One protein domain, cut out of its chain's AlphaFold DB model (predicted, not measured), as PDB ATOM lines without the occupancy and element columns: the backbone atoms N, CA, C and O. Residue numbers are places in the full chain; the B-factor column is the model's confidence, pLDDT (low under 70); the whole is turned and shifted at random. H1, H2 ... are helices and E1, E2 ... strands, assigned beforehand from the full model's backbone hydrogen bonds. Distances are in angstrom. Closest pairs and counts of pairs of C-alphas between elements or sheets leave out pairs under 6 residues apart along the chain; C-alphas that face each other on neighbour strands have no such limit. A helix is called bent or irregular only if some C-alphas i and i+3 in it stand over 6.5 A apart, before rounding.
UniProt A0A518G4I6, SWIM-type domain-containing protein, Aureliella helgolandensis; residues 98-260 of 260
ATOM      1  N   ASP A  98      12.796 -58.947   9.845       79.50
ATOM      2  CA  ASP A  98      12.707 -59.107  11.296       79.50
ATOM      3  C   ASP A  98      13.709 -58.219  12.048       79.50
ATOM      4  O   ASP A  98      13.342 -57.624  13.055       79.50
ATOM      5  N   ASP A  99      14.943 -58.050  11.545       81.31
ATOM      6  CA  ASP A  99      15.913 -57.130  12.158       81.31
ATOM      7  C   ASP A  99      15.452 -55.671  11.984       81.31
ATOM      8  O   ASP A  99      15.538 -54.879  12.922       81.31
ATOM      9  N   ALA A 100      14.925 -55.312  10.805       81.19
ATOM     10  CA  ALA A 100      14.421 -53.963  10.532       81.19
ATOM     11  C   ALA A 100      13.192 -53.624  11.393       81.19
ATOM     12  O   ALA A 100      13.112 -52.529  11.947       81.19
ATOM     13  N   ILE A 101      12.268 -54.577  11.556       85.88
ATOM     14  CA  ILE A 101      11.121 -54.477  12.470       85.88
ATOM     15  C   ILE A 101      11.595 -54.421  13.920       85.88
ATOM     16  O   ILE A 101      11.069 -53.634  14.694       85.88
ATOM     17  N   GLY A 102      12.598 -55.217  14.299       84.00
ATOM     18  CA  GLY A 102      13.170 -55.199  15.646       84.00
ATOM     19  C   GLY A 102      13.810 -53.858  16.018       84.00
ATOM     20  O   GLY A 102      13.907 -53.535  17.197       84.00
ATOM     21  N   CYS A 103      14.211 -53.063  15.022       84.69
ATOM     22  CA  CYS A 103      14.707 -51.698  15.208       84.69
ATOM     23  C   CYS A 103      13.601 -50.629  15.163       84.69
ATOM     24  O   CYS A 103      13.919 -49.442  15.242       84.69
ATOM     25  N   PHE A 104      12.332 -51.008  14.981       89.69
ATOM     26  CA  PHE A 104      11.232 -50.054  14.934       89.69
ATOM     27  C   PHE A 104      10.995 -49.438  16.313       89.69
ATOM     28  O   PHE A 104      10.698 -50.140  17.277       89.69
ATOM     29  N   ASP A 105      11.108 -48.116  16.373       91.69
ATOM     30  CA  ASP A 105      10.734 -47.310  17.528       91.69
ATOM     31  C   ASP A 105       9.299 -46.825  17.327       91.69
ATOM     32  O   ASP A 105       9.024 -45.971  16.481       91.69
ATOM     33  N   ASP A 106       8.372 -47.401  18.086       89.19
ATOM     34  CA  ASP A 106       6.957 -47.088  17.980       89.19
ATOM     35  C   ASP A 106       6.608 -45.693  18.507       89.19
ATOM     36  O   ASP A 106       5.564 -45.172  18.118       89.19
ATOM     37  N   GLY A 107       7.491 -45.062  19.288       93.69
ATOM     38  CA  GLY A 107       7.378 -43.678  19.748       93.69
ATOM     39  C   GLY A 107       7.903 -42.634  18.755       93.69
ATOM     40  O   GLY A 107       7.702 -41.434  18.964       93.69
ATOM     41  N   ALA A 108       8.552 -43.048  17.662       93.31
ATOM     42  CA  ALA A 108       9.126 -42.141  16.672       93.31
ATOM     43  C   ALA A 108       8.372 -42.205  15.330       93.31
ATOM     44  O   ALA A 108       8.316 -43.265  14.716       93.31
ATOM     45  N   PRO A 109       7.865 -41.082  14.782       95.12
ATOM     46  CA  PRO A 109       7.135 -41.063  13.512       95.12
ATOM     47  C   PRO A 109       8.102 -41.141  12.318       95.12
ATOM     48  O   PRO A 109       8.341 -40.153  11.617       95.12
ATOM     49  N   ARG A 110       8.728 -42.301  12.101       94.56
ATOM     50  CA  ARG A 110       9.703 -42.508  11.022       94.56
ATOM     51  C   ARG A 110       9.431 -43.780  10.231       94.56
ATOM     52  O   ARG A 110       9.127 -44.827  10.787       94.56
ATOM     53  N   LEU A 111       9.603 -43.690   8.916       92.50
ATOM     54  CA  LEU A 111       9.619 -44.846   8.027       92.50
ATOM     55  C   LEU A 111      10.835 -45.726   8.340       92.50
ATOM     56  O   LEU A 111      11.955 -45.226   8.467       92.50
ATOM     57  N   ILE A 112      10.613 -47.039   8.415       91.69
ATOM     58  CA  ILE A 112      11.670 -48.023   8.677       91.69
ATOM     59  C   ILE A 112      12.568 -48.144   7.448       91.69
ATOM     60  O   ILE A 112      12.080 -48.399   6.348       91.69
ATOM     61  N   ALA A 113      13.879 -48.025   7.632       91.19
ATOM     62  CA  ALA A 113      14.849 -48.343   6.592       91.19
ATOM     63  C   ALA A 113      14.908 -49.859   6.361       91.19
ATOM     64  O   ALA A 113      15.157 -50.627   7.290       91.19
ATOM     65  N   ILE A 114      14.713 -50.292   5.119       89.31
ATOM     66  CA  ILE A 114      14.733 -51.706   4.743       89.31
ATOM     67  C   ILE A 114      15.724 -51.880   3.598       89.31
ATOM     68  O   ILE A 114      15.534 -51.252   2.561       89.31
ATOM     69  N   PRO A 115      16.772 -52.713   3.741       87.31
ATOM     70  CA  PRO A 115      17.847 -52.835   2.759       87.31
ATOM     71  C   PRO A 115      17.368 -53.572   1.502       87.31
ATOM     72  O   PRO A 115      17.639 -54.755   1.293       87.31
ATOM     73  N   THR A 116      16.560 -52.903   0.688       86.19
ATOM     74  CA  THR A 116      15.862 -53.475  -0.463       86.19
ATOM     75  C   THR A 116      15.608 -52.398  -1.502       86.19
ATOM     76  O   THR A 116      15.238 -51.269  -1.181       86.19
ATOM     77  N   LYS A 117      15.781 -52.783  -2.766       89.62
ATOM     78  CA  LYS A 117      15.423 -51.976  -3.927       89.62
ATOM     79  C   LYS A 117      14.350 -52.692  -4.722       89.62
ATOM     80  O   LYS A 117      14.415 -53.912  -4.861       89.62
ATOM     81  N   LEU A 118      13.386 -51.930  -5.216       87.06
ATOM     82  CA  LEU A 118      12.233 -52.434  -5.954       87.06
ATOM     83  C   LEU A 118      12.055 -51.633  -7.240       87.06
ATOM     84  O   LEU A 118      12.527 -50.504  -7.344       87.06
ATOM     85  N   GLN A 119      11.335 -52.212  -8.194       88.19
ATOM     86  CA  GLN A 119      10.734 -51.464  -9.289       88.19
ATOM     87  C   GLN A 119       9.228 -51.642  -9.208       88.19
ATOM     88  O   GLN A 119       8.759 -52.769  -9.053       88.19
ATOM     89  N   VAL A 120       8.483 -50.549  -9.330       84.69
ATOM     90  CA  VAL A 120       7.016 -50.587  -9.358       84.69
ATOM     91  C   VAL A 120       6.504 -49.984 -10.657       84.69
ATOM     92  O   VAL A 120       7.062 -49.006 -11.156       84.69
ATOM     93  N   ALA A 121       5.447 -50.570 -11.209       83.56
ATOM     94  CA  ALA A 121       4.788 -50.058 -12.402       83.56
ATOM     95  C   ALA A 121       3.922 -48.829 -12.080       83.56
ATOM     96  O   ALA A 121       3.340 -48.718 -10.998       83.56
ATOM     97  N   SER A 122       3.809 -47.909 -13.036       82.12
ATOM     98  CA  SER A 122       2.868 -46.797 -12.963       82.12
ATOM     99  C   SER A 122       1.446 -47.295 -13.204       82.12
ATOM    100  O   SER A 122       1.152 -47.937 -14.208       82.12
ATOM    101  N   PHE A 123       0.529 -46.924 -12.311       73.81
ATOM    102  CA  PHE A 123      -0.903 -47.185 -12.489       73.81
ATOM    103  C   PHE A 123      -1.504 -46.443 -13.695       73.81
ATOM    104  O   PHE A 123      -2.491 -46.902 -14.264       73.81
ATOM    105  N   ARG A 124      -0.941 -45.282 -14.066       76.88
ATOM    106  CA  ARG A 124      -1.459 -44.422 -15.149       76.88
ATOM    107  C   ARG A 124      -0.782 -44.677 -16.495       76.88
ATOM    108  O   ARG A 124      -1.347 -44.345 -17.525       76.88
ATOM    109  N   GLU A 125       0.418 -45.246 -16.493       82.94
ATOM    110  CA  GLU A 125       1.233 -45.429 -17.696       82.94
ATOM    111  C   GLU A 125       1.789 -46.861 -17.699       82.94
ATOM    112  O   GLU A 125       2.799 -47.108 -17.044       82.94
ATOM    113  N   PRO A 126       1.142 -47.817 -18.393       73.56
ATOM    114  CA  PRO A 126       1.460 -49.245 -18.281       73.56
ATOM    115  C   PRO A 126       2.927 -49.613 -18.554       73.56
ATOM    116  O   PRO A 126       3.449 -50.542 -17.944       73.56
ATOM    117  N   ASP A 127       3.595 -48.869 -19.440       83.12
ATOM    118  CA  ASP A 127       4.988 -49.111 -19.836       83.12
ATOM    119  C   ASP A 127       6.014 -48.363 -18.965       83.12
ATOM    120  O   ASP A 127       7.224 -48.490 -19.168       83.12
ATOM    121  N   LEU A 128       5.552 -47.560 -18.003       87.94
ATOM    122  CA  LEU A 128       6.409 -46.760 -17.138       87.94
ATOM    123  C   LEU A 128       6.623 -47.461 -15.798       87.94
ATOM    124  O   LEU A 128       5.675 -47.856 -15.119       87.94
ATOM    125  N   THR A 129       7.880 -47.548 -15.375       90.44
ATOM    126  CA  THR A 129       8.266 -48.082 -14.069       90.44
ATOM    127  C   THR A 129       9.094 -47.063 -13.296       90.44
ATOM    128  O   THR A 129       9.735 -46.180 -13.872       90.44
ATOM    129  N   TYR A 130       9.071 -47.175 -11.971       92.44
ATOM    130  CA  TYR A 130       9.857 -46.341 -11.071       92.44
ATOM    131  C   TYR A 130      10.744 -47.201 -10.179       92.44
ATOM    132  O   TYR A 130      10.298 -48.214  -9.643       92.44
ATOM    133  N   ASP A 131      11.982 -46.755  -9.986       93.31
ATOM    134  CA  ASP A 131      12.949 -47.363  -9.081       93.31
ATOM    135  C   ASP A 131      12.702 -46.869  -7.657       93.31
ATOM    136  O   ASP A 131      12.502 -45.672  -7.424       93.31
ATOM    137  N   LEU A 132      12.724 -47.790  -6.700       93.00
ATOM    138  CA  LEU A 132      12.565 -47.535  -5.274       93.00
ATOM    139  C   LEU A 132      13.792 -48.041  -4.524       93.00
ATOM    140  O   LEU A 132      14.267 -49.150  -4.769       93.00
ATOM    141  N   ASP A 133      14.245 -47.268  -3.543       92.94
ATOM    142  CA  ASP A 133      15.224 -47.705  -2.548       92.94
ATOM    143  C   ASP A 133      14.633 -47.499  -1.156       92.94
ATOM    144  O   ASP A 133      14.460 -46.365  -0.708       92.94
ATOM    145  N   LEU A 134      14.296 -48.599  -0.479       92.12
ATOM    146  CA  LEU A 134      13.716 -48.573   0.863       92.12
ATOM    147  C   LEU A 134      14.785 -48.476   1.961       92.12
ATOM    148  O   LEU A 134      14.439 -48.275   3.123       92.12
ATOM    149  N   THR A 135      16.079 -48.550   1.620       90.88
ATOM    150  CA  THR A 135      17.184 -48.386   2.584       90.88
ATOM    151  C   THR A 135      17.227 -46.949   3.095       90.88
ATOM    152  O   THR A 135      17.460 -46.685   4.269       90.88
ATOM    153  N   ALA A 136      16.968 -46.011   2.190       91.81
ATOM    154  CA  ALA A 136      16.738 -44.608   2.473       91.81
ATOM    155  C   ALA A 136      15.515 -44.195   1.646       91.81
ATOM    156  O   ALA A 136      15.710 -43.696   0.534       91.81
ATOM    157  N   PRO A 137      14.283 -44.438   2.155       93.06
ATOM    158  CA  PRO A 137      13.047 -44.414   1.374       93.06
ATOM    159  C   PRO A 137      13.022 -43.305   0.320       93.06
ATOM    160  O   PRO A 137      12.948 -42.106   0.624       93.06
ATOM    161  N   SER A 138      13.185 -43.728  -0.932       96.19
ATOM    162  CA  SER A 138      13.286 -42.863  -2.101       96.19
ATOM    163  C   SER A 138      12.706 -43.522  -3.341       96.19
ATOM    164  O   SER A 138      12.567 -44.744  -3.402       96.19
ATOM    165  N   CYS A 139      12.313 -42.693  -4.308       96.19
ATOM    166  CA  CYS A 139      11.675 -43.137  -5.538       96.19
ATOM    167  C   CYS A 139      12.093 -42.255  -6.722       96.19
ATOM    168  O   CYS A 139      12.298 -41.051  -6.555       96.19
ATOM    169  N   SER A 140      12.177 -42.824  -7.924       96.81
ATOM    170  CA  SER A 140      12.442 -42.068  -9.154       96.81
ATOM    171  C   SER A 140      11.211 -41.358  -9.736       96.81
ATOM    172  O   SER A 140      11.325 -40.704 -10.770       96.81
ATOM    173  N   CYS A 141      10.034 -41.451  -9.103       94.56
ATOM    174  CA  CYS A 141       8.825 -40.830  -9.640       94.56
ATOM    175  C   CYS A 141       8.844 -39.288  -9.557       94.56
ATOM    176  O   CYS A 141       9.440 -38.727  -8.628       94.56
ATOM    177  N   PRO A 142       8.124 -38.587 -10.458       94.62
ATOM    178  CA  PRO A 142       8.099 -37.122 -10.487       94.62
ATOM    179  C   PRO A 142       7.636 -36.470  -9.179       94.62
ATOM    180  O   PRO A 142       8.219 -35.474  -8.761       94.62
ATOM    181  N   ASP A 143       6.631 -37.044  -8.505       92.94
ATOM    182  CA  ASP A 143       6.141 -36.573  -7.196       92.94
ATOM    183  C   ASP A 143       7.260 -36.592  -6.141       92.94
ATOM    184  O   ASP A 143       7.450 -35.622  -5.407       92.94
ATOM    185  N   PHE A 144       8.067 -37.655  -6.115       96.38
ATOM    186  CA  PHE A 144       9.172 -37.752  -5.172       96.38
ATOM    187  C   PHE A 144      10.284 -36.754  -5.502       96.38
ATOM    188  O   PHE A 144      10.705 -35.981  -4.639       96.38
ATOM    189  N   GLN A 145      10.739 -36.756  -6.755       96.94
ATOM    190  CA  GLN A 145      11.821 -35.888  -7.217       96.94
ATOM    191  C   GLN A 145      11.466 -34.406  -7.081       96.94
ATOM    192  O   GLN A 145      12.315 -33.597  -6.727       96.94
ATOM    193  N   SER A 146      10.212 -34.030  -7.309       95.75
ATOM    194  CA  SER A 146       9.826 -32.618  -7.279       95.75
ATOM    195  C   SER A 146       9.525 -32.132  -5.863       95.75
ATOM    196  O   SER A 146       9.921 -31.025  -5.506       95.75
ATOM    197  N   TYR A 147       8.872 -32.958  -5.034       94.38
ATOM    198  CA  TYR A 147       8.251 -32.474  -3.793       94.38
ATOM    199  C   TYR A 147       8.714 -33.169  -2.516       94.38
ATOM    200  O   TYR A 147       8.436 -32.661  -1.437       94.38
ATOM    201  N   ARG A 148       9.396 -34.317  -2.583       95.88
ATOM    202  CA  ARG A 148       9.687 -35.122  -1.375       95.88
ATOM    203  C   ARG A 148      11.161 -35.372  -1.127       95.88
ATOM    204  O   ARG A 148      11.547 -35.589   0.018       95.88
ATOM    205  N   GLN A 149      11.995 -35.325  -2.165       96.50
ATOM    206  CA  GLN A 149      13.420 -35.654  -2.054       96.50
ATOM    207  C   GLN A 149      14.183 -34.781  -1.043       96.50
ATOM    208  O   GLN A 149      15.180 -35.232  -0.481       96.50
ATOM    209  N   HIS A 150      13.710 -33.553  -0.808       95.62
ATOM    210  CA  HIS A 150      14.326 -32.590   0.103       95.62
ATOM    211  C   HIS A 150      13.952 -32.821   1.577       95.62
ATOM    212  O   HIS A 150      14.629 -32.302   2.462       95.62
ATOM    213  N   LEU A 151      12.900 -33.600   1.855       96.06
ATOM    214  CA  LEU A 151      12.488 -33.929   3.218       96.06
ATOM    215  C   LEU A 151      13.510 -34.867   3.884       96.06
ATOM    216  O   LEU A 151      14.149 -35.667   3.188       96.06
ATOM    217  N   PRO A 152      13.657 -34.847   5.222       96.00
ATOM    218  CA  PRO A 152      14.596 -35.721   5.919       96.00
ATOM    219  C   PRO A 152      14.387 -37.207   5.594       96.00
ATOM    220  O   PRO A 152      13.263 -37.677   5.410       96.00
ATOM    221  N   VAL A 153      15.479 -37.977   5.531       95.06
ATOM    222  CA  VAL A 153      15.396 -39.432   5.324       95.06
ATOM    223  C   VAL A 153      14.601 -40.060   6.472       95.06
ATOM    224  O   VAL A 153      14.859 -39.782   7.646       95.06
ATOM    225  N   GLY A 154      13.627 -40.899   6.119       92.38
ATOM    226  CA  GLY A 154      12.724 -41.547   7.067       92.38
ATOM    227  C   GLY A 154      11.537 -40.689   7.516       92.38
ATOM    228  O   GLY A 154      10.693 -41.198   8.238       92.38
ATOM    229  N   HIS A 155      11.422 -39.423   7.099       95.75
ATOM    230  CA  HIS A 155      10.238 -38.613   7.404       95.75
ATOM    231  C   HIS A 155       8.975 -39.210   6.757       95.75
ATOM    232  O   HIS A 155       9.027 -39.611   5.595       95.75
ATOM    233  N   ILE A 156       7.835 -39.239   7.458       95.75
ATOM    234  CA  ILE A 156       6.592 -39.850   6.939       95.75
ATOM    235  C   ILE A 156       6.141 -39.183   5.632       95.75
ATOM    236  O   ILE A 156       5.888 -39.872   4.644       95.75
ATOM    237  N   SER A 157       6.165 -37.846   5.559       94.94
ATOM    238  CA  SER A 157       5.801 -37.090   4.344       94.94
ATOM    239  C   SER A 157       6.740 -37.312   3.154       94.94
ATOM    240  O   SER A 157       6.436 -36.905   2.035       94.94
ATOM    241  N   ARG A 158       7.866 -38.011   3.337       94.69
ATOM    242  CA  ARG A 158       8.739 -38.415   2.228       94.69
ATOM    243  C   ARG A 158       8.149 -39.574   1.407       94.69
ATOM    244  O   ARG A 158       8.640 -39.870   0.320       94.69
ATOM    245  N   CYS A 159       7.074 -40.200   1.888       92.75
ATOM    246  CA  CYS A 159       6.402 -41.313   1.232       92.75
ATOM    247  C   CYS A 159       5.547 -40.850   0.038       92.75
ATOM    248  O   CYS A 159       4.505 -40.221   0.215       92.75
ATOM    249  N   CYS A 160       5.960 -41.172  -1.189       92.81
ATOM    250  CA  CYS A 160       5.054 -41.139  -2.340       92.81
ATOM    251  C   CYS A 160       4.223 -42.433  -2.396       92.81
ATOM    252  O   CYS A 160       4.546 -43.419  -1.727       92.81
ATOM    253  N   LYS A 161       3.191 -42.478  -3.250       87.69
ATOM    254  CA  LYS A 161       2.350 -43.679  -3.410       87.69
ATOM    255  C   LYS A 161       3.145 -44.940  -3.781       87.69
ATOM    256  O   LYS A 161       2.813 -46.031  -3.337       87.69
ATOM    257  N   HIS A 162       4.231 -44.776  -4.535       89.88
ATOM    258  CA  HIS A 162       5.113 -45.874  -4.921       89.88
ATOM    259  C   HIS A 162       5.896 -46.412  -3.723       89.88
ATOM    260  O   HIS A 162       5.956 -47.618  -3.544       89.88
ATOM    261  N   ILE A 163       6.424 -45.548  -2.847       92.88
ATOM    262  CA  ILE A 163       7.078 -46.003  -1.611       92.88
ATOM    263  C   ILE A 163       6.078 -46.787  -0.750       92.88
ATOM    264  O   ILE A 163       6.421 -47.871  -0.283       92.88
ATOM    265  N   MET A 164       4.833 -46.308  -0.605       90.62
ATOM    266  CA  MET A 164       3.778 -47.051   0.106       90.62
ATOM    267  C   MET A 164       3.519 -48.427  -0.523       90.62
ATOM    268  O   MET A 164       3.445 -49.422   0.198       90.62
ATOM    269  N   GLN A 165       3.438 -48.501  -1.855       85.88
ATOM    270  CA  GLN A 165       3.330 -49.768  -2.580       85.88
ATOM    271  C   GLN A 165       4.532 -50.680  -2.308       85.88
ATOM    272  O   GLN A 165       4.337 -51.860  -2.034       85.88
ATOM    273  N   GLY A 166       5.751 -50.139  -2.301       88.56
ATOM    274  CA  GLY A 166       6.960 -50.890  -1.979       88.56
ATOM    275  C   GLY A 166       6.869 -51.573  -0.614       88.56
ATOM    276  O   GLY A 166       7.082 -52.778  -0.526       88.56
ATOM    277  N   TYR A 167       6.457 -50.848   0.434       89.81
ATOM    278  CA  TYR A 167       6.197 -51.444   1.756       89.81
ATOM    279  C   TYR A 167       5.053 -52.472   1.743       89.81
ATOM    280  O   TYR A 167       5.090 -53.442   2.500       89.81
ATOM    281  N   ALA A 168       4.029 -52.293   0.908       84.81
ATOM    282  CA  ALA A 168       2.953 -53.273   0.774       84.81
ATOM    283  C   ALA A 168       3.428 -54.578   0.102       84.81
ATOM    284  O   ALA A 168       2.976 -55.657   0.486       84.81
ATOM    285  N   GLU A 169       4.345 -54.495  -0.865       82.56
ATOM    286  CA  GLU A 169       4.911 -55.650  -1.578       82.56
ATOM    287  C   GLU A 169       5.824 -56.501  -0.691       82.56
ATOM    288  O   GLU A 169       5.788 -57.729  -0.762       82.56
ATOM    289  N   ILE A 170       6.602 -55.867   0.190       84.62
ATOM    290  CA  ILE A 170       7.497 -56.564   1.128       84.62
ATOM    291  C   ILE A 170       6.864 -56.799   2.503       84.62
ATOM    292  O   ILE A 170       7.580 -57.056   3.471       84.62
ATOM    293  N   ARG A 171       5.536 -56.670   2.614       86.56
ATOM    294  CA  ARG A 171       4.826 -56.738   3.894       86.56
ATOM    295  C   ARG A 171       5.172 -58.039   4.649       86.56
ATOM    296  O   ARG A 171       5.011 -59.123   4.082       86.56
ATOM    297  N   PRO A 172       5.568 -57.959   5.933       85.38
ATOM    298  CA  PRO A 172       5.825 -59.134   6.760       85.38
ATOM    299  C   PRO A 172       4.576 -60.014   6.887       85.38
ATOM    300  O   PRO A 172       3.444 -59.523   6.859       85.38
ATOM    301  N   SER A 173       4.760 -61.316   7.108       82.12
ATOM    302  CA  SER A 173       3.638 -62.229   7.377       82.12
ATOM    303  C   SER A 173       2.880 -61.858   8.658       82.12
ATOM    304  O   SER A 173       1.657 -61.984   8.699       82.12
ATOM    305  N   SER A 174       3.585 -61.332   9.662       83.81
ATOM    306  CA  SER A 174       3.032 -60.768  10.901       83.81
ATOM    307  C   SER A 174       2.373 -59.391  10.729       83.81
ATOM    308  O   SER A 174       1.704 -58.924  11.650       83.81
ATOM    309  N   GLY A 175       2.524 -58.752   9.563       87.19
ATOM    310  CA  GLY A 175       2.164 -57.352   9.334       87.19
ATOM    311  C   GLY A 175       3.184 -56.364   9.909       87.19
ATOM    312  O   GLY A 175       4.132 -56.741  10.598       87.19
ATOM    313  N   TRP A 176       2.999 -55.082   9.601       91.75
ATOM    314  CA  TRP A 176       3.811 -54.006  10.164       91.75
ATOM    315  C   TRP A 176       3.434 -53.717  11.631       91.75
ATOM    316  O   TRP A 176       2.279 -53.911  12.031       91.75
ATOM    317  N   PRO A 177       4.393 -53.261  12.456       90.81
ATOM    318  CA  PRO A 177       4.151 -52.976  13.866       90.81
ATOM    319  C   PRO A 177       3.319 -51.700  14.084       90.81
ATOM    320  O   PRO A 177       3.419 -50.736  13.328       90.81
ATOM    321  N   SER A 178       2.560 -51.674  15.186       92.69
ATOM    322  CA  SER A 178       1.929 -50.470  15.755       92.69
ATOM    323  C   SER A 178       1.151 -49.619  14.727       92.69
ATOM    324  O   SER A 178       0.353 -50.154  13.954       92.69
ATOM    325  N   TRP A 179       1.364 -48.301  14.727       95.00
ATOM    326  CA  TRP A 179       0.761 -47.318  13.828       95.00
ATOM    327  C   TRP A 179       1.216 -47.438  12.366       95.00
ATOM    328  O   TRP A 179       0.538 -46.910  11.480       95.00
ATOM    329  N   LEU A 180       2.328 -48.132  12.086       94.62
ATOM    330  CA  LEU A 180       2.877 -48.217  10.733       94.62
ATOM    331  C   LEU A 180       1.966 -49.023   9.809       94.62
ATOM    332  O   LEU A 180       1.781 -48.632   8.658       94.62
ATOM    333  N   GLU A 181       1.361 -50.111  10.296       93.12
ATOM    334  CA  GLU A 181       0.432 -50.853   9.446       93.12
ATOM    335  C   GLU A 181      -0.817 -50.046   9.078       93.12
ATOM    336  O   GLU A 181      -1.074 -49.914   7.884       93.12
ATOM    337  N   PRO A 182      -1.576 -49.468  10.025       93.44
ATOM    338  CA  PRO A 182      -2.732 -48.653   9.676       93.44
ATOM    339  C   PRO A 182      -2.394 -47.510   8.712       93.44
ATOM    340  O   PRO A 182      -3.165 -47.251   7.790       93.44
ATOM    341  N   PHE A 183      -1.226 -46.874   8.865       93.94
ATOM    342  CA  PHE A 183      -0.741 -45.859   7.927       93.94
ATOM    343  C   PHE A 183      -0.548 -46.419   6.506       93.94
ATOM    344  O   PHE A 183      -1.056 -45.855   5.534       93.94
ATOM    345  N   LEU A 184       0.150 -47.551   6.372       91.12
ATOM    346  CA  LEU A 184       0.415 -48.176   5.073       91.12
ATOM    347  C   LEU A 184      -0.845 -48.785   4.438       91.12
ATOM    348  O   LEU A 184      -1.035 -48.679   3.228       91.12
ATOM    349  N   GLU A 185      -1.724 -49.393   5.234       86.38
ATOM    350  CA  GLU A 185      -2.977 -49.999   4.772       86.38
ATOM    351  C   GLU A 185      -4.006 -48.970   4.319       86.38
ATOM    352  O   GLU A 185      -4.745 -49.235   3.364       86.38
ATOM    353  N   ALA A 186      -4.046 -47.813   4.986       84.50
ATOM    354  CA  ALA A 186      -4.885 -46.701   4.573       84.50
ATOM    355  C   ALA A 186      -4.465 -46.168   3.197       84.50
ATOM    356  O   ALA A 186      -5.319 -45.690   2.452       84.50
ATOM    357  N   GLY A 187      -3.178 -46.286   2.841       79.19
ATOM    358  CA  GLY A 187      -2.680 -46.020   1.490       79.19
ATOM    359  C   GLY A 187      -2.889 -44.576   1.034       79.19
ATOM    360  O   GLY A 187      -3.017 -44.326  -0.166       79.19
ATOM    361  N   PHE A 188      -2.997 -43.641   1.981       81.50
ATOM    362  CA  PHE A 188      -3.138 -42.220   1.699       81.50
ATOM    363  C   PHE A 188      -1.770 -41.564   1.652       81.50
ATOM    364  O   PHE A 188      -0.977 -41.658   2.588       81.50
ATOM    365  N   ARG A 189      -1.508 -40.893   0.533       86.69
ATOM    366  CA  ARG A 189      -0.259 -40.183   0.306       86.69
ATOM    367  C   ARG A 189      -0.206 -38.971   1.247       86.69
ATOM    368  O   ARG A 189      -1.040 -38.082   1.096       86.69
ATOM    369  N   PRO A 190       0.767 -38.891   2.168       90.50
ATOM    370  CA  PRO A 190       0.892 -37.740   3.052       90.50
ATOM    371  C   PRO A 190       1.212 -36.470   2.251       90.50
ATOM    372  O   PRO A 190       1.959 -36.516   1.261       90.50
ATOM    373  N   HIS A 191       0.673 -35.328   2.676       90.69
ATOM    374  CA  HIS A 191       1.036 -34.039   2.091       90.69
ATOM    375  C   HIS A 191       2.494 -33.703   2.465       90.69
ATOM    376  O   HIS A 191       2.886 -33.955   3.606       90.69
ATOM    377  N   PRO A 192       3.328 -33.160   1.555       91.25
ATOM    378  CA  PRO A 192       4.742 -32.889   1.844       91.25
ATOM    379  C   PRO A 192       4.982 -31.988   3.065       91.25
ATOM    380  O   PRO A 192       5.967 -32.187   3.767       91.25
ATOM    381  N   GLU A 193       4.064 -31.055   3.330       91.12
ATOM    382  CA  GLU A 193       4.127 -30.096   4.446       91.12
ATOM    383  C   GLU A 193       3.512 -30.627   5.754       91.12
ATOM    384  O   GLU A 193       3.493 -29.924   6.759       91.12
ATOM    385  N   GLN A 194       2.991 -31.863   5.771       93.19
ATOM    386  CA  GLN A 194       2.512 -32.453   7.020       93.19
ATOM    387  C   GLN A 194       3.683 -32.769   7.946       93.19
ATOM    388  O   GLN A 194       4.617 -33.473   7.559       93.19
ATOM    389  N   GLU A 195       3.562 -32.325   9.188       95.62
ATOM    390  CA  GLU A 195       4.407 -32.712  10.311       95.62
ATOM    391  C   GLU A 195       3.776 -33.893  11.044       95.62
ATOM    392  O   GLU A 195       2.560 -34.078  10.991       95.62
ATOM    393  N   TRP A 196       4.584 -34.694  11.736       97.25
ATOM    394  CA  TRP A 196       4.117 -35.937  12.354       97.25
ATOM    395  C   TRP A 196       4.631 -36.096  13.781       97.25
ATOM    396  O   TRP A 196       5.773 -35.758  14.091       97.25
ATOM    397  N   CYS A 197       3.803 -36.664  14.653       97.31
ATOM    398  CA  CYS A 197       4.213 -37.156  15.963       97.31
ATOM    399  C   CYS A 197       3.544 -38.494  16.279       97.31
ATOM    400  O   CYS A 197       2.592 -38.901  15.615       97.31
ATOM    401  N   VAL A 198       4.053 -39.173  17.305       97.50
ATOM    402  CA  VAL A 198       3.338 -40.276  17.943       97.50
ATOM    403  C   VAL A 198       2.761 -39.769  19.258       97.50
ATOM    404  O   VAL A 198       3.439 -39.068  20.012       97.50
ATOM    405  N   VAL A 199       1.501 -40.106  19.517       96.50
ATOM    406  CA  VAL A 199       0.820 -39.857  20.786       96.50
ATOM    407  C   VAL A 199       0.446 -41.202  21.389       96.50
ATOM    408  O   VAL A 199      -0.295 -41.974  20.783       96.50
ATOM    409  N   GLU A 200       0.948 -41.472  22.587       94.44
ATOM    410  CA  GLU A 200       0.523 -42.624  23.375       94.44
ATOM    411  C   GLU A 200      -0.790 -42.279  24.086       94.44
ATOM    412  O   GLU A 200      -0.875 -41.297  24.827       94.44
ATOM    413  N   VAL A 201      -1.827 -43.076  23.836       90.00
ATOM    414  CA  VAL A 201      -3.133 -42.956  24.486       90.00
ATOM    415  C   VAL A 201      -3.499 -44.322  25.048       90.00
ATOM    416  O   VAL A 201      -3.628 -45.300  24.306       90.00
ATOM    417  N   SER A 202      -3.691 -44.390  26.366       85.62
ATOM    418  CA  SER A 202      -3.877 -45.646  27.103       85.62
ATOM    419  C   SER A 202      -2.723 -46.636  26.879       85.62
ATOM    420  O   SER A 202      -1.672 -46.477  27.484       85.62
ATOM    421  N   THR A 203      -2.907 -47.653  26.033       84.75
ATOM    422  CA  THR A 203      -1.888 -48.664  25.690       84.75
ATOM    423  C   THR A 203      -1.627 -48.731  24.184       84.75
ATOM    424  O   THR A 203      -1.119 -49.734  23.683       84.75
ATOM    425  N   CYS A 204      -2.050 -47.708  23.438       90.94
ATOM    426  CA  CYS A 204      -1.973 -47.659  21.984       90.94
ATOM    427  C   CYS A 204      -1.179 -46.431  21.536       90.94
ATOM    428  O   CYS A 204      -1.433 -45.313  21.984       90.94
ATOM    429  N   ASN A 205      -0.267 -46.644  20.589       95.19
ATOM    430  CA  ASN A 205       0.467 -45.574  19.928       95.19
ATOM    431  C   ASN A 205      -0.277 -45.128  18.667       95.19
ATOM    432  O   ASN A 205      -0.548 -45.929  17.769       95.19
ATOM    433  N   TYR A 206      -0.603 -43.838  18.618       97.06
ATOM    434  CA  TYR A 206      -1.276 -43.188  17.502       97.06
ATOM    435  C   TYR A 206      -0.262 -42.366  16.715       97.06
ATOM    436  O   TYR A 206       0.361 -41.466  17.272       97.06
ATOM    437  N   LEU A 207      -0.128 -42.622  15.414       97.75
ATOM    438  CA  LEU A 207       0.559 -41.697  14.514       97.75
ATOM    439  C   LEU A 207      -0.394 -40.544  14.192       97.75
ATOM    440  O   LEU A 207      -1.499 -40.784  13.709       97.75
ATOM    441  N   VAL A 208       0.042 -39.311  14.426       97.56
ATOM    442  CA  VAL A 208      -0.759 -38.092  14.269       97.56
ATOM    443  C   VAL A 208      -0.042 -37.121  13.337       97.56
ATOM    444  O   VAL A 208       1.148 -36.868  13.520       97.56
ATOM    445  N   SER A 209      -0.758 -36.559  12.361       96.81
ATOM    446  CA  SER A 209      -0.240 -35.508  11.478       96.81
ATOM    447  C   SER A 209      -0.708 -34.109  11.888       96.81
ATOM    448  O   SER A 209      -1.759 -33.953  12.515       96.81
ATOM    449  N   SER A 210       0.011 -33.069  11.461       96.38
ATOM    450  CA  SER A 210      -0.571 -31.730  11.341       96.38
ATOM    451  C   SER A 210      -1.715 -31.735  10.324       96.38
ATOM    452  O   SER A 210      -1.804 -32.608   9.449       96.38
ATOM    453  N   ALA A 211      -2.600 -30.751  10.444       91.75
ATOM    454  CA  ALA A 211      -3.537 -30.404   9.399       91.75
ATOM    455  C   ALA A 211      -2.810 -29.596   8.328       91.75
ATOM    456  O   ALA A 211      -2.175 -28.587   8.621       91.75
ATOM    457  N   SER A 212      -2.872 -30.077   7.092       83.62
ATOM    458  CA  SER A 212      -2.294 -29.391   5.942       83.62
ATOM    459  C   SER A 212      -2.975 -29.911   4.673       83.62
ATOM    460  O   SER A 212      -2.684 -31.044   4.276       83.62
ATOM    461  N   PRO A 213      -3.847 -29.123   4.015       72.31
ATOM    462  CA  PRO A 213      -4.257 -27.761   4.389       72.31
ATOM    463  C   PRO A 213      -5.285 -27.698   5.537       72.31
ATOM    464  O   PRO A 213      -5.140 -26.853   6.408       72.31
ATOM    465  N   GLU A 214      -6.274 -28.600   5.590       81.44
ATOM    466  CA  GLU A 214      -7.427 -28.468   6.514       81.44
ATOM    467  C   GLU A 214      -7.591 -29.651   7.487       81.44
ATOM    468  O   GLU A 214      -8.139 -29.504   8.584       81.44
ATOM    469  N   TRP A 215      -7.076 -30.826   7.110       90.31
ATOM    470  CA  TRP A 215      -7.303 -32.089   7.817       90.31
ATOM    471  C   TRP A 215      -6.015 -32.683   8.379       90.31
ATOM    472  O   TRP A 215      -5.037 -32.899   7.654       90.31
ATOM    473  N   GLY A 216      -6.026 -32.975   9.680       93.94
ATOM    474  CA  GLY A 216      -5.030 -33.818  10.335       93.94
ATOM    475  C   GLY A 216      -5.468 -35.277  10.325       93.94
ATOM    476  O   GLY A 216      -6.654 -35.571  10.457       93.94
ATOM    477  N   ASN A 217      -4.522 -36.199  10.180       94.31
ATOM    478  CA  ASN A 217      -4.784 -37.632  10.122       94.31
ATOM    479  C   ASN A 217      -4.267 -38.330  11.376       94.31
ATOM    480  O   ASN A 217      -3.221 -37.971  11.917       94.31
ATOM    481  N   VAL A 218      -4.985 -39.363  11.800       95.62
ATOM    482  CA  VAL A 218      -4.636 -40.202  12.942       95.62
ATOM    483  C   VAL A 218      -4.702 -41.665  12.528       95.62
ATOM    484  O   VAL A 218      -5.714 -42.096  11.978       95.62
ATOM    485  N   TYR A 219      -3.657 -42.431  12.827       95.56
ATOM    486  CA  TYR A 219      -3.545 -43.848  12.488       95.56
ATOM    487  C   TYR A 219      -3.192 -44.669  13.723       95.56
ATOM    488  O   TYR A 219      -2.236 -44.346  14.428       95.56
ATOM    489  N   ALA A 220      -3.935 -45.745  13.972       95.25
ATOM    490  CA  ALA A 220      -3.653 -46.659  15.076       95.25
ATOM    491  C   ALA A 220      -4.197 -48.058  14.812       95.25
ATOM    492  O   ALA A 220      -5.134 -48.250  14.038       95.25
ATOM    493  N   ARG A 221      -3.591 -49.048  15.468       92.50
ATOM    494  CA  ARG A 221      -4.103 -50.416  15.508       92.50
ATOM    495  C   ARG A 221      -4.806 -50.625  16.845       92.50
ATOM    496  O   ARG A 221      -4.154 -50.600  17.885       92.50
ATOM    497  N   ILE A 222      -6.120 -50.816  16.802       90.56
ATOM    498  CA  ILE A 222      -6.997 -50.935  17.974       90.56
ATOM    499  C   ILE A 222      -7.670 -52.303  17.902       90.56
ATOM    500  O   ILE A 222      -8.293 -52.625  16.895       90.56
ATOM    501  N   ASP A 223      -7.484 -53.137  18.927       88.88
ATOM    502  CA  ASP A 223      -8.036 -54.501  18.995       88.88
ATOM    503  C   ASP A 223      -7.752 -55.357  17.742       88.88
ATOM    504  O   ASP A 223      -8.580 -56.132  17.268       88.88
ATOM    505  N   GLY A 224      -6.550 -55.197  17.175       86.56
ATOM    506  CA  GLY A 224      -6.120 -55.897  15.958       86.56
ATOM    507  C   GLY A 224      -6.676 -55.320  14.653       86.56
ATOM    508  O   GLY A 224      -6.324 -55.806  13.579       86.56
ATOM    509  N   VAL A 225      -7.488 -54.265  14.718       88.25
ATOM    510  CA  VAL A 225      -8.068 -53.580  13.560       88.25
ATOM    511  C   VAL A 225      -7.276 -52.312  13.258       88.25
ATOM    512  O   VAL A 225      -6.967 -51.521  14.147       88.25
ATOM    513  N   SER A 226      -6.930 -52.119  11.988       90.62
ATOM    514  CA  SER A 226      -6.310 -50.883  11.514       90.62
ATOM    515  C   SER A 226      -7.354 -49.781  11.378       90.62
ATOM    516  O   SER A 226      -8.335 -49.930  10.644       90.62
ATOM    517  N   GLU A 227      -7.117 -48.666  12.060       90.62
ATOM    518  CA  GLU A 227      -8.020 -47.526  12.101       90.62
ATOM    519  C   GLU A 227      -7.351 -46.248  11.593       90.62
ATOM    520  O   GLU A 227      -6.174 -45.984  11.858       90.62
ATOM    521  N   LYS A 228      -8.142 -45.451  10.867       90.88
ATOM    522  CA  LYS A 228      -7.812 -44.092  10.430       90.88
ATOM    523  C   LYS A 228      -8.916 -43.153  10.897       90.88
ATOM    524  O   LYS A 228     -10.091 -43.444  10.690       90.88
ATOM    525  N   TYR A 229      -8.518 -42.002  11.421       91.94
ATOM    526  CA  TYR A 229      -9.402 -40.881  11.719       91.94
ATOM    527  C   TYR A 229      -8.865 -39.618  11.043       91.94
ATOM    528  O   TYR A 229      -7.654 -39.473  10.867       91.94
ATOM    529  N   GLY A 230      -9.759 -38.713  10.661       91.81
ATOM    530  CA  GLY A 230      -9.409 -37.369  10.202       91.81
ATOM    531  C   GLY A 230      -9.970 -36.335  11.170       91.81
ATOM    532  O   GLY A 230     -11.031 -36.562  11.736       91.81
ATOM    533  N   PHE A 231      -9.296 -35.214  11.381       93.88
ATOM    534  CA  PHE A 231      -9.817 -34.104  12.179       93.88
ATOM    535  C   PHE A 231      -9.641 -32.791  11.426       93.88
ATOM    536  O   PHE A 231      -8.518 -32.445  11.048       93.88
ATOM    537  N   SER A 232     -10.738 -32.058  11.240       91.75
ATOM    538  CA  SER A 232     -10.720 -30.725  10.646       91.75
ATOM    539  C   SER A 232     -10.487 -29.695  11.739       91.75
ATOM    540  O   SER A 232     -11.263 -29.605  12.699       91.75
ATOM    541  N   ILE A 233      -9.419 -28.907  11.595       90.69
ATOM    542  CA  ILE A 233      -9.161 -27.792  12.513       90.69
ATOM    543  C   ILE A 233     -10.212 -26.703  12.329       90.69
ATOM    544  O   ILE A 233     -10.700 -26.180  13.327       90.69
ATOM    545  N   ASP A 234     -10.591 -26.407  11.088       89.44
ATOM    546  CA  ASP A 234     -11.516 -25.318  10.774       89.44
ATOM    547  C   ASP A 234     -12.933 -25.639  11.252       89.44
ATOM    548  O   ASP A 234     -13.562 -24.854  11.967       89.44
ATOM    549  N   GLU A 235     -13.414 -26.843  10.949       89.88
ATOM    550  CA  GLU A 235     -14.766 -27.277  11.306       89.88
ATOM    551  C   GLU A 235     -14.858 -27.853  12.726       89.88
ATOM    552  O   GLU A 235     -15.953 -28.142  13.206       89.88
ATOM    553  N   HIS A 236     -13.722 -28.006  13.418       91.44
ATOM    554  CA  HIS A 236     -13.632 -28.528  14.784       91.44
ATOM    555  C   HIS A 236     -14.315 -29.891  14.967       91.44
ATOM    556  O   HIS A 236     -14.895 -30.166  16.021       91.44
ATOM    557  N   ARG A 237     -14.238 -30.755  13.953       91.38
ATOM    558  CA  ARG A 237     -14.911 -32.058  13.954       91.38
ATOM    559  C   ARG A 237     -14.025 -33.174  13.432       91.38
ATOM    560  O   ARG A 237     -13.110 -32.951  12.639       91.38
ATOM    561  N   TRP A 238     -14.364 -34.390  13.842       91.12
ATOM    562  CA  TRP A 238     -13.823 -35.594  13.235       91.12
ATOM    563  C   TRP A 238     -14.436 -35.821  11.845       91.12
ATOM    564  O   TRP A 238     -15.556 -35.386  11.536       91.12
ATOM    565  N   SER A 239     -13.614 -36.388  10.967       82.81
ATOM    566  CA  SER A 239     -13.950 -36.719   9.592       82.81
ATOM    567  C   SER A 239     -14.902 -37.871   9.653       82.81
ATOM    568  O   SER A 239     -14.534 -38.941  10.150       82.81
ATOM    569  N   TYR A 240     -16.115 -37.586   9.182       75.19
ATOM    570  CA  TYR A 240     -17.263 -38.422   9.418       75.19
ATOM    571  C   TYR A 240     -17.490 -38.569  10.965       75.19
ATOM    572  O   TYR A 240     -16.591 -38.341  11.744       75.19
ATOM    573  N   GLY A 241     -18.663 -38.768  11.546       73.88
ATOM    574  CA  GLY A 241     -18.850 -38.723  13.017       73.88
ATOM    575  C   GLY A 241     -18.046 -39.721  13.891       73.88
ATOM    576  O   GLY A 241     -18.363 -39.851  15.074       73.88
ATOM    577  N   LYS A 242     -17.048 -40.445  13.367       82.62
ATOM    578  CA  LYS A 242     -16.180 -41.381  14.083       82.62
ATOM    579  C   LYS A 242     -15.023 -40.700  14.818       82.62
ATOM    580  O   LYS A 242     -14.069 -40.195  14.227       82.62
ATOM    581  N   GLU A 243     -15.050 -40.823  16.138       91.62
ATOM    582  CA  GLU A 243     -13.998 -40.334  17.028       91.62
ATOM    583  C   GLU A 243     -13.041 -41.462  17.466       91.62
ATOM    584  O   GLU A 243     -13.482 -42.599  17.670       91.62
ATOM    585  N   PRO A 244     -11.736 -41.176  17.637       92.06
ATOM    586  CA  PRO A 244     -10.802 -42.099  18.275       92.06
ATOM    587  C   PRO A 244     -10.989 -42.130  19.799       92.06
ATOM    588  O   PRO A 244     -11.727 -41.328  20.374       92.06
ATOM    589  N   ALA A 245     -10.257 -43.015  20.481       88.88
ATOM    590  CA  ALA A 245     -10.131 -42.939  21.934       88.88
ATOM    591  C   ALA A 245      -9.467 -41.610  22.346       88.88
ATOM    592  O   ALA A 245      -8.504 -41.172  21.722       88.88
ATOM    593  N   GLU A 246      -9.984 -40.974  23.401       92.62
ATOM    594  CA  GLU A 246      -9.546 -39.647  23.867       92.62
ATOM    595  C   GLU A 246      -9.470 -38.573  22.753       92.62
ATOM    596  O   GLU A 246      -8.413 -37.975  22.509       92.62
ATOM    597  N   PRO A 247     -10.599 -38.250  22.097       95.06
ATOM    598  CA  PRO A 247     -10.622 -37.355  20.938       95.06
ATOM    599  C   PRO A 247     -10.052 -35.964  21.246       95.06
ATOM    600  O   PRO A 247      -9.364 -35.365  20.423       95.06
ATOM    601  N   ALA A 248     -10.260 -35.446  22.458       95.06
ATOM    602  CA  ALA A 248      -9.703 -34.156  22.855       95.06
ATOM    603  C   ALA A 248      -8.162 -34.149  22.865       95.06
ATOM    604  O   ALA A 248      -7.550 -33.172  22.425       95.06
ATOM    605  N   SER A 249      -7.531 -35.228  23.340       95.50
ATOM    606  CA  SER A 249      -6.071 -35.365  23.414       95.50
ATOM    607  C   SER A 249      -5.457 -35.361  22.011       95.50
ATOM    608  O   SER A 249      -4.540 -34.583  21.734       95.50
ATOM    609  N   LEU A 250      -6.021 -36.157  21.099       96.94
ATOM    610  CA  LEU A 250      -5.542 -36.278  19.721       96.94
ATOM    611  C   LEU A 250      -5.810 -35.010  18.897       96.94
ATOM    612  O   LEU A 250      -4.903 -34.517  18.228       96.94
ATOM    613  N   ALA A 251      -6.993 -34.399  19.016       96.38
ATOM    614  CA  ALA A 251      -7.286 -33.123  18.359       96.38
ATOM    615  C   ALA A 251      -6.330 -32.006  18.822       96.38
ATOM    616  O   ALA A 251      -5.871 -31.189  18.021       96.38
ATOM    617  N   ASN A 252      -5.973 -31.977  20.111       95.81
ATOM    618  CA  ASN A 252      -4.988 -31.027  20.627       95.81
ATOM    619  C   ASN A 252      -3.577 -31.281  20.083       95.81
ATOM    620  O   ASN A 252      -2.848 -30.316  19.843       95.81
ATOM    621  N   ALA A 253      -3.187 -32.539  19.870       96.56
ATOM    622  CA  ALA A 253      -1.917 -32.868  19.228       96.56
ATOM    623  C   ALA A 253      -1.869 -32.352  17.780       96.56
ATOM    624  O   ALA A 253      -0.918 -31.657  17.423       96.56
ATOM    625  N   ILE A 254      -2.933 -32.581  17.001       96.81
ATOM    626  CA  ILE A 254      -3.069 -32.074  15.624       96.81
ATOM    627  C   ILE A 254      -2.941 -30.549  15.594       96.81
ATOM    628  O   ILE A 254      -2.123 -30.006  14.850       96.81
ATOM    629  N   ARG A 255      -3.681 -29.834  16.455       95.31
ATOM    630  CA  ARG A 255      -3.600 -28.363  16.538       95.31
ATOM    631  C   ARG A 255      -2.188 -27.881  16.855       95.31
ATOM    632  O   ARG A 255      -1.691 -26.991  16.180       95.31
ATOM    633  N   ARG A 256      -1.523 -28.489  17.844       94.81
ATOM    634  CA  ARG A 256      -0.150 -28.120  18.234       94.81
ATOM    635  C   ARG A 256       0.853 -28.323  17.105       94.81
ATOM    636  O   ARG A 256       1.758 -27.506  16.972       94.81
ATOM    637  N   LEU A 257       0.716 -29.401  16.333       95.06
ATOM    638  CA  LEU A 257       1.561 -29.647  15.163       95.06
ATOM    639  C   LEU A 257       1.303 -28.631  14.047       95.06
ATOM    640  O   LEU A 257       2.242 -28.225  13.384       95.06
ATOM    641  N   SER A 258       0.054 -28.197  13.873       92.94
ATOM    642  CA  SER A 258      -0.357 -27.301  12.778       92.94
ATOM    643  C   SER A 258      -0.038 -25.823  13.030       92.94
ATOM    644  O   SER A 258      -0.186 -24.997  12.140       92.94
ATOM    645  N   THR A 259       0.371 -25.477  14.251       85.50
ATOM    646  CA  THR A 259       0.784 -24.117  14.640       85.50
ATOM    647  C   THR A 259       2.304 -23.921  14.685       85.50
ATOM    648  O   THR A 259       2.758 -22.872  15.143       85.50
ATOM    649  N   ARG A 260       3.086 -24.943  14.323       62.41
ATOM    650  CA  ARG A 260       4.556 -24.900  14.291       62.41
ATOM    651  C   ARG A 260       5.052 -24.491  12.916       62.41
ATOM    652  O   ARG A 260       6.090 -23.795  12.896       62.41
TER     653      ARG A 260
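AT A GLANCE: This is residues 98 to 260 of the 260 residues of the protein "SWIM-type domain-containing protein" of Aureliella helgolandensis (UniProt A0A518G4I6). A strongly twisted sheet of four strands, E3 to E6, makes one end of the longest axis, with H5 packed on one face and H4 on the other. H4 sits between that sheet and H3, and H3 covers the small hairpin of E1 and E2 at the opposite end, while H1 and H2 lie at the margins. The 163 printed residues hold, in order, H1 E1 E2 H2 H3 H4 E3 E4 E5 E6 H5; both sheets are antiparallel, the larger in the order E3 - E4 - E5 - E6. The class is mixed, helices and strands, with 78 residues, under half, in named elements. The whole is compact, with a radius of gyration of the C-alphas of 15.7 A and spans of 45 by 33 by 26 A.

HOW THE PARTS SIT: H1, residues 98 to 102, touches no helix. E1, residues 117 to 121, and E2, residues 129 to 133, form a hairpin, with N 118 and O 132 at 3.0 A. H2, residues 142 to 148, is near H3, residues 161 to 169. The closest C-alphas of E1 and H3 are those of Val 120 and His 162, 6.7 A. H3 and H4, residues 180 to 186, touch at a steep tilt of 67 degrees, opposite ways; the C-alphas of Met 164 and Leu 184 are closest, 6.1 A. E3, residues 196 to 201, E4, residues 204 to 209, E5, residues 215 to 222, and E6, residues 225 to 232, form a meander, each strand the antiparallel neighbour of the one before. N 199 and O 206 at 2.9 A, N 207 and O 219 at 2.9 A, and N 218 and O 229 at 2.8 A are within hydrogen-bond range. H4 is on this sheet at a height of 7.4 A, over E6 and only just over E5, where 3 of its 7 C-alphas fall. H5, residues 247 to 258, is on the opposite face, giving three layers, helices on both faces of a sheet; the closest C-alphas of H5 and E5 are those of Ile 254 and Gly 216, 5.9 A. Every O i to N i+4 pair is within hydrogen-bond range in H1, H2, H3, H4 and H5.

IN THESE COORDINATES: H1 begins at C-alpha 98 (12.707, -59.107, 11.296). H2 is neither bent nor irregular, but only just: C-alphas 145 and 148 are 6.3 A apart. H3 is 12.4 A long, E5 21.4 A and E6 23.2 A. H5, 16.5 A, ends at C-alpha 258 (-0.357, -27.301, 12.778).

THE WHOLE: The C-alphas farthest apart are those of Asp 127 and Ser 202, 47.9 A. The printed part has no cut. The links H1 to E1, H2 to H3 and E6 to H5 are long. The mean pLDDT of the printed part is 90.3, and residue 260 is under 70.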